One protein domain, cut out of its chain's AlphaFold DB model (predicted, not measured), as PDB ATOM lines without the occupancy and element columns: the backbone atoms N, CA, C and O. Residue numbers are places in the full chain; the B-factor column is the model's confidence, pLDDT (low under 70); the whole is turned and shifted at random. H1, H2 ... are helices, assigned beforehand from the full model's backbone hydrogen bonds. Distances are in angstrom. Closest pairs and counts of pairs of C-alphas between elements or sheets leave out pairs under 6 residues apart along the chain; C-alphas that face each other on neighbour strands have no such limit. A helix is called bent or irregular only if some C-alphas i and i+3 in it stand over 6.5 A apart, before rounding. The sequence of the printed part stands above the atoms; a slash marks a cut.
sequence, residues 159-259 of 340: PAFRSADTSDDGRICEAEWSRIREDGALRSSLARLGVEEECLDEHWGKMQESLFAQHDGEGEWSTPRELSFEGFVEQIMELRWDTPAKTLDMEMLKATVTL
ATOM      1  N   PRO A 159     -10.281 -34.921 -20.326       78.38
ATOM      2  CA  PRO A 159      -9.203 -35.605 -19.607       78.38
ATOM      3  C   PRO A 159      -9.008 -35.146 -18.151       78.38
ATOM      4  O   PRO A 159      -8.761 -36.005 -17.315       78.38
ATOM      5  N   ALA A 160      -9.161 -33.855 -17.829       78.06
ATOM      6  CA  ALA A 160      -9.041 -33.349 -16.455       78.06
ATOM      7  C   ALA A 160     -10.189 -33.857 -15.565       78.06
ATOM      8  O   ALA A 160      -9.955 -34.340 -14.459       78.06
ATOM      9  N   PHE A 161     -11.419 -33.850 -16.088       80.75
ATOM     10  CA  PHE A 161     -12.581 -34.412 -15.394       80.75
ATOM     11  C   PHE A 161     -12.441 -35.926 -15.168       80.75
ATOM     12  O   PHE A 161     -12.723 -36.407 -14.076       80.75
ATOM     13  N   ARG A 162     -11.923 -36.674 -16.153       84.88
ATOM     14  CA  ARG A 162     -11.630 -38.113 -16.003       84.88
ATOM     15  C   ARG A 162     -10.494 -38.423 -15.030       84.88
ATOM     16  O   ARG A 162     -10.474 -39.512 -14.486       84.88
ATOM     17  N   SER A 163      -9.540 -37.513 -14.828       86.94
ATOM     18  CA  SER A 163      -8.509 -37.680 -13.793       86.94
ATOM     19  C   SER A 163      -8.975 -37.288 -12.388       86.94
ATOM     20  O   SER A 163      -8.246 -37.535 -11.428       86.94
ATOM     21  N   ALA A 164     -10.143 -36.652 -12.265       86.75
ATOM     22  CA  ALA A 164     -10.704 -36.226 -10.989       86.75
ATOM     23  C   ALA A 164     -11.743 -37.205 -10.419       86.75
ATOM     24  O   ALA A 164     -11.868 -37.266  -9.194       86.75
ATOM     25  N   ASP A 165     -12.428 -37.976 -11.273       89.56
ATOM     26  CA  ASP A 165     -13.107 -39.208 -10.858       89.56
ATOM     27  C   ASP A 165     -12.040 -40.202 -10.378       89.56
ATOM     28  O   ASP A 165     -11.243 -40.741 -11.146       89.56
ATOM     29  N   THR A 166     -11.971 -40.359  -9.061       91.44
ATOM     30  CA  THR A 166     -11.056 -41.282  -8.378       91.44
ATOM     31  C   THR A 166     -11.751 -42.549  -7.909       91.44
ATOM     32  O   THR A 166     -11.081 -43.470  -7.437       91.44
ATOM     33  N   SER A 167     -13.076 -42.571  -8.006       90.31
ATOM     34  CA  SER A 167     -13.911 -43.721  -7.700       90.31
ATOM     35  C   SER A 167     -14.000 -44.699  -8.881       90.31
ATOM     36  O   SER A 167     -14.149 -45.898  -8.649       90.31
ATOM     37  N   ASP A 168     -13.845 -44.194 -10.115       91.06
ATOM     38  CA  ASP A 168     -14.050 -44.898 -11.393       91.06
ATOM     39  C   ASP A 168     -15.463 -45.512 -11.503       91.06
ATOM     40  O   ASP A 168     -15.685 -46.516 -12.184       91.06
ATOM     41  N   ASP A 169     -16.443 -44.916 -10.810       91.88
ATOM     42  CA  ASP A 169     -17.851 -45.328 -10.841       91.88
ATOM     43  C   ASP A 169     -18.648 -44.649 -11.977       91.88
ATOM     44  O   ASP A 169     -19.813 -44.987 -12.228       91.88
ATOM     45  N   GLY A 170     -18.012 -43.719 -12.703       89.94
ATOM     46  CA  GLY A 170     -18.620 -42.952 -13.785       89.94
ATOM     47  C   GLY A 170     -19.590 -41.877 -13.293       89.94
ATOM     48  O   GLY A 170     -20.475 -41.455 -14.051       89.94
ATOM     49  N   ARG A 171     -19.457 -41.444 -12.040       91.50
ATOM     50  CA  ARG A 171     -20.217 -40.382 -11.382       91.50
ATOM     51  C   ARG A 171     -19.245 -39.361 -10.798       91.50
ATOM     52  O   ARG A 171     -18.037 -39.550 -10.789       91.50
ATOM     53  N   ILE A 172     -19.774 -38.214 -10.383       91.44
ATOM     54  CA  ILE A 172     -18.980 -37.176  -9.719       91.44
ATOM     55  C   ILE A 172     -19.679 -36.778  -8.427       91.44
ATOM     56  O   ILE A 172     -20.817 -36.294  -8.435       91.44
ATOM     57  N   CYS A 173     -18.980 -36.980  -7.311       91.75
ATOM     58  CA  CYS A 173     -19.412 -36.530  -5.994       91.75
ATOM     59  C   CYS A 173     -18.857 -35.134  -5.649       91.75
ATOM     60  O   CYS A 173     -17.918 -34.628  -6.270       91.75
ATOM     61  N   GLU A 174     -19.400 -34.503  -4.604       91.19
ATOM     62  CA  GLU A 174     -18.977 -33.170  -4.146       91.19
ATOM     63  C   GLU A 174     -17.491 -33.111  -3.717       91.19
ATOM     64  O   GLU A 174     -16.813 -32.093  -3.900       91.19
ATOM     65  N   ALA A 175     -16.944 -34.219  -3.205       92.56
ATOM     66  CA  ALA A 175     -15.531 -34.312  -2.834       92.56
ATOM     67  C   ALA A 175     -14.600 -34.315  -4.063       92.56
ATOM     68  O   ALA A 175     -13.517 -33.731  -4.022       92.56
ATOM     69  N   GLU A 176     -15.020 -34.928  -5.169       92.94
ATOM     70  CA  GLU A 176     -14.266 -34.936  -6.430       92.94
ATOM     71  C   GLU A 176     -14.430 -33.613  -7.174       92.94
ATOM     72  O   GLU A 176     -13.446 -33.056  -7.661       92.94
ATOM     73  N   TRP A 177     -15.629 -33.028  -7.143       92.44
ATOM     74  CA  TRP A 177     -15.864 -31.654  -7.581       92.44
ATOM     75  C   TRP A 177     -14.951 -30.639  -6.880       92.44
ATOM     76  O   TRP A 177     -14.388 -29.761  -7.532       92.44
ATOM     77  N   SER A 178     -14.725 -30.791  -5.574       92.81
ATOM     78  CA  SER A 178     -13.789 -29.932  -4.836       92.81
ATOM     79  C   SER A 178     -12.361 -30.023  -5.397       92.81
ATOM     80  O   SER A 178     -11.715 -28.996  -5.595       92.81
ATOM     81  N   ARG A 179     -11.898 -31.221  -5.783       93.31
ATOM     82  CA  ARG A 179     -10.589 -31.403  -6.445       93.31
ATOM     83  C   ARG A 179     -10.550 -30.800  -7.850       93.31
ATOM     84  O   ARG A 179      -9.534 -30.231  -8.232       93.31
ATOM     85  N   ILE A 180     -11.650 -30.878  -8.604       91.69
ATOM     86  CA  ILE A 180     -11.791 -30.222  -9.918       91.69
ATOM     87  C   ILE A 180     -11.630 -28.699  -9.774       91.69
ATOM     88  O   ILE A 180     -10.920 -28.080 -10.566       91.69
ATOM     89  N   ARG A 181     -12.231 -28.090  -8.741       92.94
ATOM     90  CA  ARG A 181     -12.092 -26.649  -8.446       92.94
ATOM     91  C   ARG A 181     -10.664 -26.233  -8.070       92.94
ATOM     92  O   ARG A 181     -10.298 -25.076  -8.293       92.94
ATOM     93  N   GLU A 182      -9.887 -27.149  -7.494       93.75
ATOM     94  CA  GLU A 182      -8.487 -26.954  -7.091       93.75
ATOM     95  C   GLU A 182      -7.475 -27.232  -8.221       93.75
ATOM     96  O   GLU A 182      -6.314 -26.838  -8.101       93.75
ATOM     97  N   ASP A 183      -7.885 -27.845  -9.342       93.12
ATOM     98  CA  ASP A 183      -6.988 -28.111 -10.472       93.12
ATOM     99  C   ASP A 183      -6.495 -26.807 -11.125       93.12
ATOM    100  O   ASP A 183      -7.175 -26.149 -11.921       93.12
ATOM    101  N   GLY A 184      -5.243 -26.459 -10.824       92.69
ATOM    102  CA  GLY A 184      -4.558 -25.302 -11.387       92.69
ATOM    103  C   GLY A 184      -4.447 -25.331 -12.915       92.69
ATOM    104  O   GLY A 184      -4.409 -24.259 -13.522       92.69
ATOM    105  N   ALA A 185      -4.445 -26.502 -13.564       90.06
ATOM    106  CA  ALA A 185      -4.449 -26.603 -15.023       90.06
ATOM    107  C   ALA A 185      -5.813 -26.195 -15.602       90.06
ATOM    108  O   ALA A 185      -5.859 -25.400 -16.549       90.06
ATOM    109  N   LEU A 186      -6.908 -26.665 -14.996       87.56
ATOM    110  CA  LEU A 186      -8.271 -26.258 -15.335       87.56
ATOM    111  C   LEU A 186      -8.479 -24.760 -15.089       87.56
ATOM    112  O   LEU A 186      -8.855 -24.054 -16.027       87.56
ATOM    113  N   ARG A 187      -8.138 -24.240 -13.901       91.94
ATOM    114  CA  ARG A 187      -8.219 -22.795 -13.589       91.94
ATOM    115  C   ARG A 187      -7.407 -21.953 -14.579       91.94
ATOM    116  O   ARG A 187      -7.950 -21.033 -15.184       91.94
ATOM    117  N   SER A 188      -6.163 -22.349 -14.862       90.12
ATOM    118  CA  SER A 188      -5.304 -21.700 -15.869       90.12
ATOM    119  C   SER A 188      -5.850 -21.791 -17.298       90.12
ATOM    120  O   SER A 188      -5.409 -21.042 -18.172       90.12
ATOM    121  N   SER A 189      -6.736 -22.745 -17.598       85.81
ATOM    122  CA  SER A 189      -7.409 -22.837 -18.899       85.81
ATOM    123  C   SER A 189      -8.601 -21.877 -18.981       85.81
ATOM    124  O   SER A 189      -8.743 -21.198 -19.994       85.81
ATOM    125  N   LEU A 190      -9.373 -21.730 -17.896       82.94
ATOM    126  CA  LEU A 190     -10.486 -20.779 -17.798       82.94
ATOM    127  C   LEU A 190      -9.996 -19.323 -17.761       82.94
ATOM    128  O   LEU A 190     -10.508 -18.485 -18.500       82.94
ATOM    129  N   ALA A 191      -8.923 -19.035 -17.019       87.00
ATOM    130  CA  ALA A 191      -8.259 -17.731 -17.073       87.00
ATOM    131  C   ALA A 191      -7.837 -17.365 -18.512       87.00
ATOM    132  O   ALA A 191      -7.956 -16.221 -18.949       87.00
ATOM    133  N   ARG A 192      -7.419 -18.363 -19.307       85.12
ATOM    134  CA  ARG A 192      -6.982 -18.178 -20.699       85.12
ATOM    135  C   ARG A 192      -8.087 -17.910 -21.719       85.12
ATOM    136  O   ARG A 192      -7.743 -17.355 -22.761       85.12
ATOM    137  N   LEU A 193      -9.356 -18.265 -21.474       79.31
ATOM    138  CA  LEU A 193     -10.460 -17.788 -22.334       79.31
ATOM    139  C   LEU A 193     -11.209 -16.574 -21.748       79.31
ATOM    140  O   LEU A 193     -12.117 -16.064 -22.395       79.31
ATOM    141  N   GLY A 194     -10.759 -16.046 -20.601       81.62
ATOM    142  CA  GLY A 194     -11.101 -14.696 -20.144       81.62
ATOM    143  C   GLY A 194     -11.951 -14.580 -18.878       81.62
ATOM    144  O   GLY A 194     -12.468 -13.490 -18.645       81.62
ATOM    145  N   VAL A 195     -12.105 -15.629 -18.054       81.75
ATOM    146  CA  VAL A 195     -12.624 -15.422 -16.684       81.75
ATOM    147  C   VAL A 195     -11.520 -14.829 -15.813       81.75
ATOM    148  O   VAL A 195     -10.418 -15.369 -15.752       81.75
ATOM    149  N   GLU A 196     -11.825 -13.745 -15.109       90.25
ATOM    150  CA  GLU A 196     -10.944 -13.178 -14.087       90.25
ATOM    151  C   GLU A 196     -10.799 -14.162 -12.915       90.25
ATOM    152  O   GLU A 196     -11.793 -14.691 -12.415       90.25
ATOM    153  N   GLU A 197      -9.567 -14.434 -12.469       90.56
ATOM    154  CA  GLU A 197      -9.307 -15.476 -11.461       90.56
ATOM    155  C   GLU A 197     -10.027 -15.219 -10.129       90.56
ATOM    156  O   GLU A 197     -10.428 -16.170  -9.459       90.56
ATOM    157  N   GLU A 198     -10.263 -13.948  -9.796       91.50
ATOM    158  CA  GLU A 198     -11.029 -13.495  -8.628       91.50
ATOM    159  C   GLU A 198     -12.514 -13.901  -8.705       91.50
ATOM    160  O   GLU A 198     -13.126 -14.234  -7.691       91.50
ATOM    161  N   CYS A 199     -13.092 -13.945  -9.910       88.25
ATOM    162  CA  CYS A 199     -14.484 -14.340 -10.140       88.25
ATOM    163  C   CYS A 199     -14.670 -15.855 -10.312       88.25
ATOM    164  O   CYS A 199     -15.807 -16.334 -10.244       88.25
ATOM    165  N   LEU A 200     -13.594 -16.626 -10.531       89.88
ATOM    166  CA  LEU A 200     -13.691 -18.078 -10.721       89.88
ATOM    167  C   LEU A 200     -14.363 -18.758  -9.527       89.88
ATOM    168  O   LEU A 200     -15.248 -19.582  -9.732       89.88
ATOM    169  N   ASP A 201     -13.986 -18.430  -8.289       92.25
ATOM    170  CA  ASP A 201     -14.502 -19.143  -7.111       92.25
ATOM    171  C   ASP A 201     -15.978 -18.866  -6.813       92.25
ATOM    172  O   ASP A 201     -16.687 -19.779  -6.379       92.25
ATOM    173  N   GLU A 202     -16.460 -17.657  -7.116       88.56
ATOM    174  CA  GLU A 202     -17.891 -17.339  -7.082       88.56
ATOM    175  C   GLU A 202     -18.644 -18.145  -8.152       88.56
ATOM    176  O   GLU A 202     -19.676 -18.756  -7.868       88.56
ATOM    177  N   HIS A 203     -18.107 -18.214  -9.374       85.81
ATOM    178  CA  HIS A 203     -18.727 -18.944 -10.482       85.81
ATOM    179  C   HIS A 203     -18.744 -20.464 -10.244       85.81
ATOM    180  O   HIS A 203     -19.758 -21.120 -10.477       85.81
ATOM    181  N   TRP A 204     -17.655 -21.028  -9.712       91.25
ATOM    182  CA  TRP A 204     -17.593 -22.422  -9.269       91.25
ATOM    183  C   TRP A 204     -18.572 -22.707  -8.123       91.25
ATOM    184  O   TRP A 204     -19.142 -23.794  -8.086       91.25
ATOM    185  N   GLY A 205     -18.788 -21.747  -7.215       90.25
ATOM    186  CA  GLY A 205     -19.825 -21.826  -6.180       90.25
ATOM    187  C   GLY A 205     -21.223 -21.937  -6.785       90.25
ATOM    188  O   GLY A 205     -21.930 -22.897  -6.505       90.25
ATOM    189  N   LYS A 206     -21.574 -21.036  -7.711       85.50
ATOM    190  CA  LYS A 206     -22.861 -21.063  -8.431       85.50
ATOM    191  C   LYS A 206     -23.069 -22.338  -9.248       85.50
ATOM    192  O   LYS A 206     -24.184 -22.845  -9.313       85.50
ATOM    193  N   MET A 207     -22.014 -22.889  -9.855       87.06
ATOM    194  CA  MET A 207     -22.103 -24.189 -10.530       87.06
ATOM    195  C   MET A 207     -22.250 -25.350  -9.543       87.06
ATOM    196  O   MET A 207     -23.033 -26.250  -9.815       87.06
ATOM    197  N   GLN A 208     -21.570 -25.330  -8.390       90.38
ATOM    198  CA  GLN A 208     -21.779 -26.321  -7.323       90.38
ATOM    199  C   GLN A 208     -23.230 -26.293  -6.832       90.38
ATOM    200  O   GLN A 208     -23.862 -27.338  -6.721       90.38
ATOM    201  N   GLU A 209     -23.777 -25.097  -6.615       86.00
ATOM    202  CA  GLU A 209     -25.190 -24.903  -6.301       86.00
ATOM    203  C   GLU A 209     -26.083 -25.418  -7.441       86.00
ATOM    204  O   GLU A 209     -26.959 -26.225  -7.186       86.00
ATOM    205  N   SER A 210     -25.852 -25.078  -8.712       84.38
ATOM    206  CA  SER A 210     -26.694 -25.580  -9.821       84.38
ATOM    207  C   SER A 210     -26.639 -27.111 -10.005       84.38
ATOM    208  O   SER A 210     -27.655 -27.748 -10.293       84.38
ATOM    209  N   LEU A 211     -25.466 -27.724  -9.815       85.81
ATOM    210  CA  LEU A 211     -25.260 -29.171  -9.952       85.81
ATOM    211  C   LEU A 211     -25.869 -29.947  -8.769       85.81
ATOM    212  O   LEU A 211     -26.576 -30.936  -8.973       85.81
ATOM    213  N   PHE A 212     -25.609 -29.498  -7.537       86.06
ATOM    214  CA  PHE A 212     -25.902 -30.260  -6.317       86.06
ATOM    215  C   PHE A 212     -27.049 -29.701  -5.464       86.06
ATOM    216  O   PHE A 212     -27.517 -30.420  -4.578       86.06
ATOM    217  N   ALA A 213     -27.554 -28.484  -5.715       79.94
ATOM    218  CA  ALA A 213     -28.755 -28.007  -5.032       79.94
ATOM    219  C   ALA A 213     -29.907 -28.958  -5.332       79.94
ATOM    220  O   ALA A 213     -30.210 -29.311  -6.479       79.94
ATOM    221  N   GLN A 214     -30.542 -29.398  -4.254       65.44
ATOM    222  CA  GLN A 214     -31.669 -30.293  -4.342       65.44
ATOM    223  C   GLN A 214     -32.796 -29.584  -5.090       65.44
ATOM    224  O   GLN A 214     -33.220 -28.476  -4.765       65.44
ATOM    225  N   HIS A 215     -33.318 -30.265  -6.107       55.09
ATOM    226  CA  HIS A 215     -34.692 -30.026  -6.485       55.09
ATOM    227  C   HIS A 215     -35.504 -30.601  -5.318       55.09
ATOM    228  O   HIS A 215     -35.660 -31.818  -5.254       55.09
ATOM    229  N   ASP A 216     -35.952 -29.744  -4.391       54.41
ATOM    230  CA  ASP A 216     -36.728 -30.067  -3.171       54.41
ATOM    231  C   ASP A 216     -38.132 -30.646  -3.490       54.41
ATOM    232  O   ASP A 216     -39.153 -30.251  -2.921       54.41
ATOM    233  N   GLY A 217     -38.215 -31.564  -4.453       53.53
ATOM    234  CA  GLY A 217     -39.391 -32.371  -4.723       53.53
ATOM    235  C   GLY A 217     -39.674 -33.224  -3.499       53.53
ATOM    236  O   GLY A 217     -38.868 -34.066  -3.120       53.53
ATOM    237  N   GLU A 218     -40.799 -32.948  -2.854       52.44
ATOM    238  CA  GLU A 218     -41.109 -33.452  -1.522       52.44
ATOM    239  C   GLU A 218     -41.142 -34.982  -1.465       52.44
ATOM    240  O   GLU A 218     -42.066 -35.623  -1.965       52.44
ATOM    241  N   GLY A 219     -40.147 -35.562  -0.802       49.31
ATOM    242  CA  GLY A 219     -40.096 -36.993  -0.557       49.31
ATOM    243  C   GLY A 219     -38.692 -37.449  -0.198       49.31
ATOM    244  O   GLY A 219     -37.812 -37.449  -1.043       49.31
ATOM    245  N   GLU A 220     -38.531 -37.887   1.052       45.16
ATOM    246  CA  GLU A 220     -37.522 -38.881   1.431       45.16
ATOM    247  C   GLU A 220     -36.046 -38.494   1.191       45.16
ATOM    248  O   GLU A 220     -35.468 -38.786   0.149       45.16
ATOM    249  N   TRP A 221     -35.449 -37.858   2.217       48.62
ATOM    250  CA  TRP A 221     -34.019 -37.859   2.600       48.62
ATOM    251  C   TRP A 221     -33.055 -38.383   1.523       48.62
ATOM    252  O   TRP A 221     -32.417 -39.424   1.688       48.62
ATOM    253  N   SER A 222     -32.973 -37.666   0.404       47.12
ATOM    254  CA  SER A 222     -32.257 -38.167  -0.760       47.12
ATOM    255  C   SER A 222     -30.761 -38.171  -0.477       47.12
ATOM    256  O   SER A 222     -30.201 -37.179  -0.006       47.12
ATOM    257  N   THR A 223     -30.132 -39.313  -0.755       57.22
ATOM    258  CA  THR A 223     -28.685 -39.526  -0.652       57.22
ATOM    259  C   THR A 223     -27.904 -38.441  -1.401       57.22
ATOM    260  O   THR A 223     -28.458 -37.850  -2.335       57.22
ATOM    261  N   PRO A 224     -26.623 -38.190  -1.043       62.69
ATOM    262  CA  PRO A 224     -25.756 -37.270  -1.779       62.69
ATOM    263  C   PRO A 224     -25.909 -37.471  -3.287       62.69
ATOM    264  O   PRO A 224     -25.833 -38.597  -3.780       62.69
ATOM    265  N   ARG A 225     -26.241 -36.393  -4.003       70.31
ATOM    266  CA  ARG A 225     -26.710 -36.498  -5.383       70.31
ATOM    267  C   ARG A 225     -25.528 -36.676  -6.327       70.31
ATOM    268  O   ARG A 225     -24.993 -35.714  -6.862       70.31
ATOM    269  N   GLU A 226     -25.144 -37.925  -6.527       83.06
ATOM    270  CA  GLU A 226     -24.206 -38.329  -7.566       83.06
ATOM    271  C   GLU A 226     -24.826 -38.069  -8.950       83.06
ATOM    272  O   GLU A 226     -25.859 -38.649  -9.299       83.06
ATOM    273  N   LEU A 227     -24.201 -37.204  -9.754       85.81
ATOM    274  CA  LEU A 227     -24.512 -37.102 -11.181       85.81
ATOM    275  C   LEU A 227     -23.627 -38.067 -11.963       85.81
ATOM    276  O   LEU A 227     -22.433 -38.165 -11.691       85.81
ATOM    277  N   SER A 228     -24.194 -38.732 -12.972       89.56
ATOM    278  CA  SER A 228     -23.394 -39.454 -13.963       89.56
ATOM    279  C   SER A 228     -22.474 -38.485 -14.706       89.56
ATOM    280  O   SER A 228     -22.866 -37.358 -15.017       89.56
ATOM    281  N   PHE A 229     -21.269 -38.942 -15.039       86.69
ATOM    282  CA  PHE A 229     -20.244 -38.152 -15.721       86.69
ATOM    283  C   PHE A 229     -20.772 -37.474 -16.995       86.69
ATOM    284  O   PHE A 229     -20.489 -36.306 -17.240       86.69
ATOM    285  N   GLU A 230     -21.576 -38.186 -17.792       86.06
ATOM    286  CA  GLU A 230     -22.176 -37.640 -19.017       86.06
ATOM    287  C   GLU A 230     -23.140 -36.484 -18.713       86.06
ATOM    288  O   GLU A 230     -22.961 -35.397 -19.258       86.06
ATOM    289  N   GLY A 231     -24.086 -36.672 -17.783       84.19
ATOM    290  CA  GLY A 231     -25.038 -35.625 -17.394       84.19
ATOM    291  C   GLY A 231     -24.363 -34.420 -16.734       84.19
ATOM    292  O   GLY A 231     -24.741 -33.281 -16.989       84.19
ATOM    293  N   PHE A 232     -23.307 -34.649 -15.951       86.12
ATOM    294  CA  PHE A 232     -22.470 -33.591 -15.387       86.12
ATOM    295  C   PHE A 232     -21.734 -32.790 -16.478       86.12
ATOM    296  O   PHE A 232     -21.704 -31.560 -16.422       86.12
ATOM    297  N   VAL A 233     -21.160 -33.454 -17.491       84.69
ATOM    298  CA  VAL A 233     -20.491 -32.769 -18.612       84.69
ATOM    299  C   VAL A 233     -21.501 -31.987 -19.452       84.69
ATOM    300  O   VAL A 233     -21.201 -30.856 -19.834       84.69
ATOM    301  N   GLU A 234     -22.685 -32.541 -19.717       83.50
ATOM    302  CA  GLU A 234     -23.775 -31.820 -20.388       83.50
ATOM    303  C   GLU A 234     -24.181 -30.572 -19.596       83.50
ATOM    304  O   GLU A 234     -24.147 -29.472 -20.149       83.50
ATOM    305  N   GLN A 235     -24.435 -30.706 -18.291       83.19
ATOM    306  CA  GLN A 235     -24.838 -29.587 -17.440       83.19
ATOM    307  C   GLN A 235     -23.733 -28.516 -17.331       83.19
ATOM    308  O   GLN A 235     -24.027 -27.329 -17.421       83.19
ATOM    309  N   ILE A 236     -22.446 -28.882 -17.262       83.19
ATOM    310  CA  ILE A 236     -21.334 -27.907 -17.338       83.19
ATOM    311  C   ILE A 236     -21.219 -27.248 -18.718       83.19
ATOM    312  O   ILE A 236     -20.813 -26.086 -18.814       83.19
ATOM    313  N   MET A 237     -21.566 -27.948 -19.802       80.75
ATOM    314  CA  MET A 237     -21.615 -27.331 -21.128       80.75
ATOM    315  C   MET A 237     -22.765 -26.326 -21.266       80.75
ATOM    316  O   MET A 237     -22.585 -25.319 -21.955       80.75
ATOM    317  N   GLU A 238     -23.907 -26.564 -20.618       77.56
ATOM    318  CA  GLU A 238     -25.023 -25.609 -20.534       77.56
ATOM    319  C   GLU A 238     -24.658 -24.404 -19.650       77.56
ATOM    320  O   GLU A 238     -24.807 -23.255 -20.077       77.56
ATOM    321  N   LEU A 239     -24.037 -24.657 -18.493       74.81
ATOM    322  CA  LEU A 239     -23.503 -23.658 -17.556       74.81
ATOM    323  C   LEU A 239     -22.226 -22.950 -18.061       74.81
ATOM    324  O   LEU A 239     -21.545 -22.273 -17.288       74.81
ATOM    325  N   ARG A 240     -21.862 -23.071 -19.350       70.50
ATOM    326  CA  ARG A 240     -20.685 -22.385 -19.906       70.50
ATOM    327  C   ARG A 240     -20.782 -20.878 -19.689       70.50
ATOM    328  O   ARG A 240     -21.642 -20.215 -20.247       70.50
ATOM    329  N   TRP A 241     -19.788 -20.345 -19.003       65.25
ATOM    330  CA  TRP A 241     -19.447 -18.931 -18.842       65.25
ATOM    331  C   TRP A 241     -19.345 -18.103 -20.141       65.25
ATOM    332  O   TRP A 241     -19.590 -16.900 -20.105       65.25
ATOM    333  N   ASP A 242     -19.026 -18.719 -21.289       67.38
ATOM    334  CA  ASP A 242     -19.122 -18.072 -22.615       67.38
ATOM    335  C   ASP A 242     -20.580 -17.798 -23.044       67.38
ATOM    336  O   ASP A 242     -20.852 -16.925 -23.875       67.38
ATOM    337  N   THR A 243     -21.532 -18.570 -22.517       66.94
ATOM    338  CA  THR A 243     -22.965 -18.371 -22.732       66.94
ATOM    339  C   THR A 243     -23.369 -17.088 -22.003       66.94
ATOM    340  O   THR A 243     -23.031 -16.924 -20.831       66.94
ATOM    341  N   PRO A 244     -24.085 -16.145 -22.647       62.41
ATOM    342  CA  PRO A 244     -24.406 -14.863 -22.026       62.41
ATOM    343  C   PRO A 244     -25.114 -15.068 -20.681       62.41
ATOM    344  O   PRO A 244     -26.140 -15.747 -20.639       62.41
ATOM    345  N   ALA A 245     -24.583 -14.431 -19.626       59.53
ATOM    346  CA  ALA A 245     -24.885 -14.653 -18.199       59.53
ATOM    347  C   ALA A 245     -26.366 -14.901 -17.853       59.53
ATOM    348  O   ALA A 245     -26.675 -15.738 -17.012       59.53
ATOM    349  N   LYS A 246     -27.274 -14.268 -18.607       63.72
ATOM    350  CA  LYS A 246     -28.723 -14.513 -18.615       63.72
ATOM    351  C   LYS A 246     -29.143 -15.984 -18.550       63.72
ATOM    352  O   LYS A 246     -30.222 -16.224 -18.030       63.72
ATOM    353  N   THR A 247     -28.383 -16.938 -19.093       69.94
ATOM    354  CA  THR A 247     -28.746 -18.364 -19.011       69.94
ATOM    355  C   THR A 247     -28.534 -18.913 -17.600       69.94
ATOM    356  O   THR A 247     -29.499 -19.368 -16.994       69.94
ATOM    357  N   LEU A 248     -27.324 -18.778 -17.042       69.38
ATOM    358  CA  LEU A 248     -27.021 -19.160 -15.656       69.38
ATOM    359  C   LEU A 248     -27.918 -18.401 -14.669       69.38
ATOM    360  O   LEU A 248     -28.531 -19.011 -13.798       69.38
ATOM    361  N   ASP A 249     -28.064 -17.085 -14.853       73.50
ATOM    362  CA  ASP A 249     -28.923 -16.246 -14.012       73.50
ATOM    363  C   ASP A 249     -30.397 -16.691 -14.081       73.50
ATOM    364  O   ASP A 249     -31.097 -16.673 -13.069       73.50
ATOM    365  N   MET A 250     -30.888 -17.121 -15.254       76.75
ATOM    366  CA  MET A 250     -32.239 -17.678 -15.398       76.75
ATOM    367  C   MET A 250     -32.390 -19.045 -14.733       76.75
ATOM    368  O   MET A 250     -33.470 -19.331 -14.220       76.75
ATOM    369  N   GLU A 251     -31.365 -19.895 -14.748       75.69
ATOM    370  CA  GLU A 251     -31.408 -21.198 -14.080       75.69
ATOM    371  C   GLU A 251     -31.346 -21.062 -12.563       75.69
ATOM    372  O   GLU A 251     -32.176 -21.661 -11.880       75.69
ATOM    373  N   MET A 252     -30.469 -20.200 -12.045       74.75
ATOM    374  CA  MET A 252     -30.455 -19.829 -10.630       74.75
ATOM    375  C   MET A 252     -31.803 -19.237 -10.207       74.75
ATOM    376  O   MET A 252     -32.405 -19.714  -9.249       74.75
ATOM    377  N   LEU A 253     -32.341 -18.268 -10.962       79.44
ATOM    378  CA  LEU A 253     -33.653 -17.679 -10.678       79.44
ATOM    379  C   LEU A 253     -34.772 -18.729 -10.714       79.44
ATOM    380  O   LEU A 253     -35.655 -18.717  -9.861       79.44
ATOM    381  N   LYS A 254     -34.739 -19.659 -11.675       83.81
ATOM    382  CA  LYS A 254     -35.692 -20.772 -11.766       83.81
ATOM    383  C   LYS A 254     -35.580 -21.693 -10.551       83.81
ATOM    384  O   LYS A 254     -36.617 -22.060 -10.007       83.81
ATOM    385  N   ALA A 255     -34.367 -22.026 -10.106       77.12
ATOM    386  CA  ALA A 255     -34.134 -22.817  -8.900       77.12
ATOM    387  C   ALA A 255     -34.709 -22.110  -7.660       77.12
ATOM    388  O   ALA A 255     -35.545 -22.691  -6.966       77.12
ATOM    389  N   THR A 256     -34.376 -20.830  -7.446       80.19
ATOM    390  CA  THR A 256     -34.933 -20.008  -6.357       80.19
ATOM    391  C   THR A 256     -36.461 -19.981  -6.392       80.19
ATOM    392  O   THR A 256     -37.094 -20.291  -5.386       80.19
ATOM    393  N   VAL A 257     -37.068 -19.716  -7.554       85.81
ATOM    394  CA  VAL A 257     -38.531 -19.716  -7.715       85.81
ATOM    395  C   VAL A 257     -39.133 -21.087  -7.399       85.81
ATOM    396  O   VAL A 257     -40.157 -21.148  -6.727       85.81
ATOM    397  N   THR A 258     -38.513 -22.201  -7.808       82.00
ATOM    398  CA  THR A 258     -39.024 -23.542  -7.458       82.00
ATOM    399  C   THR A 258     -38.919 -23.867  -5.966       82.00
ATOM    400  O   THR A 258     -39.802 -24.543  -5.435       82.00
ATOM    401  N   LEU A 259     -37.888 -23.364  -5.276       80.31
ATOM    402  CA  LEU A 259     -37.732 -23.504  -3.825       80.31
ATOM    403  C   LEU A 259     -38.779 -22.671  -3.070       80.31
ATOM    404  O   LEU A 259     -39.418 -23.176  -2.142       80.31
TER     405      LEU A 259
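What this domain is: This is residues 159 to 259 of the 340 residues of the protein "Hypothetical protein" of Alexandrium monilatum (UniProt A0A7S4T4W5). The long helix H4 runs through the middle of the domain, with H2 side by side with it and running the other way, and the other helices are set round this pair at larger angles. H3 makes the turn from H2 into the start of H4, H1 packs on H2, and H5 and H6 meet the later part of H4 by few contacts, while the long link from H4 to H5 makes a wide loop out to Gly 219. The printed part has 101 residues with six named helices, H1 to H6 in that order along the chain, and no named strand; the class is all helix. The whole is compact, with a radius of gyration of the C-alphas of 14.2 A and spans of 43 by 34 by 20 A.

How they stand to each other: H4, residues 197 to 212, is the hub and touches four other helices. H2, residues 174 to 182, touches it at a shallow tilt of 17 degrees, opposite ways; their closest C-alphas, of Arg 181 and Trp 204, are 7.0 A apart. H1, residues 159 to 164, touches H2 at a steep tilt of 53 degrees, opposite ways, the closest C-alphas being those of Ala 164 and Glu 176 at 5.9 A. H3, residues 184 to 193, only just touches residues 197 to 200 of H4, with 3 pairs of C-alphas within 8 A; the two are about perpendicular at 74 degrees, and their closest C-alphas, of Ala 191 and Glu 197, are 6.1 A apart. H5, residues 229 to 238, only just touches residues 207 to 211 of H4, with 3 such pairs, at a steep tilt of 56 degrees, opposite ways; the closest C-alphas are those of Leu 211 and Gln 235, at 7.5 A. H6, residues 246 to 259, only just touches H4, also with 3 such pairs, at a steep tilt of 43 degrees, the same way; the closest C-alphas are those of Ser 210 and Met 252, at 6.9 A. H5 and H6 are only just apart, at 8.3 A. In H1, H2, H5 and H6 every O i to N i+4 pair is within hydrogen-bond range; in H3 5 of 6 are, and in H4 10 of 12.

Where its parts are: H4 is 22.8 A long from C-alpha 197 at (-9.307, -15.476, -11.461) to C-alpha 212, and is only just irregular: C-alphas 198 and 201 are 6.8 A apart. H6 is 19.5 A long and ends with C-alpha 259 at (-37.732, -23.504, -3.825). H3 spans 14.5 A, H5 14.3 A, H2 12.5 A and H1 8.8 A, the last beginning with C-alpha 159 at (-9.203, -35.605, -19.607).

The domain as a whole: The two C-alphas farthest apart, of Arg 192 and Gly 219, are 43.1 A apart. The link from H4 to H5, residues 213 to 228, is long; within it residues 227 to 228 pair antiparallel with residues 171 to 172. The printed part has no cut. Its mean pLDDT is 80.8, and residues 214 to 224 and 241 to 248 are under 70.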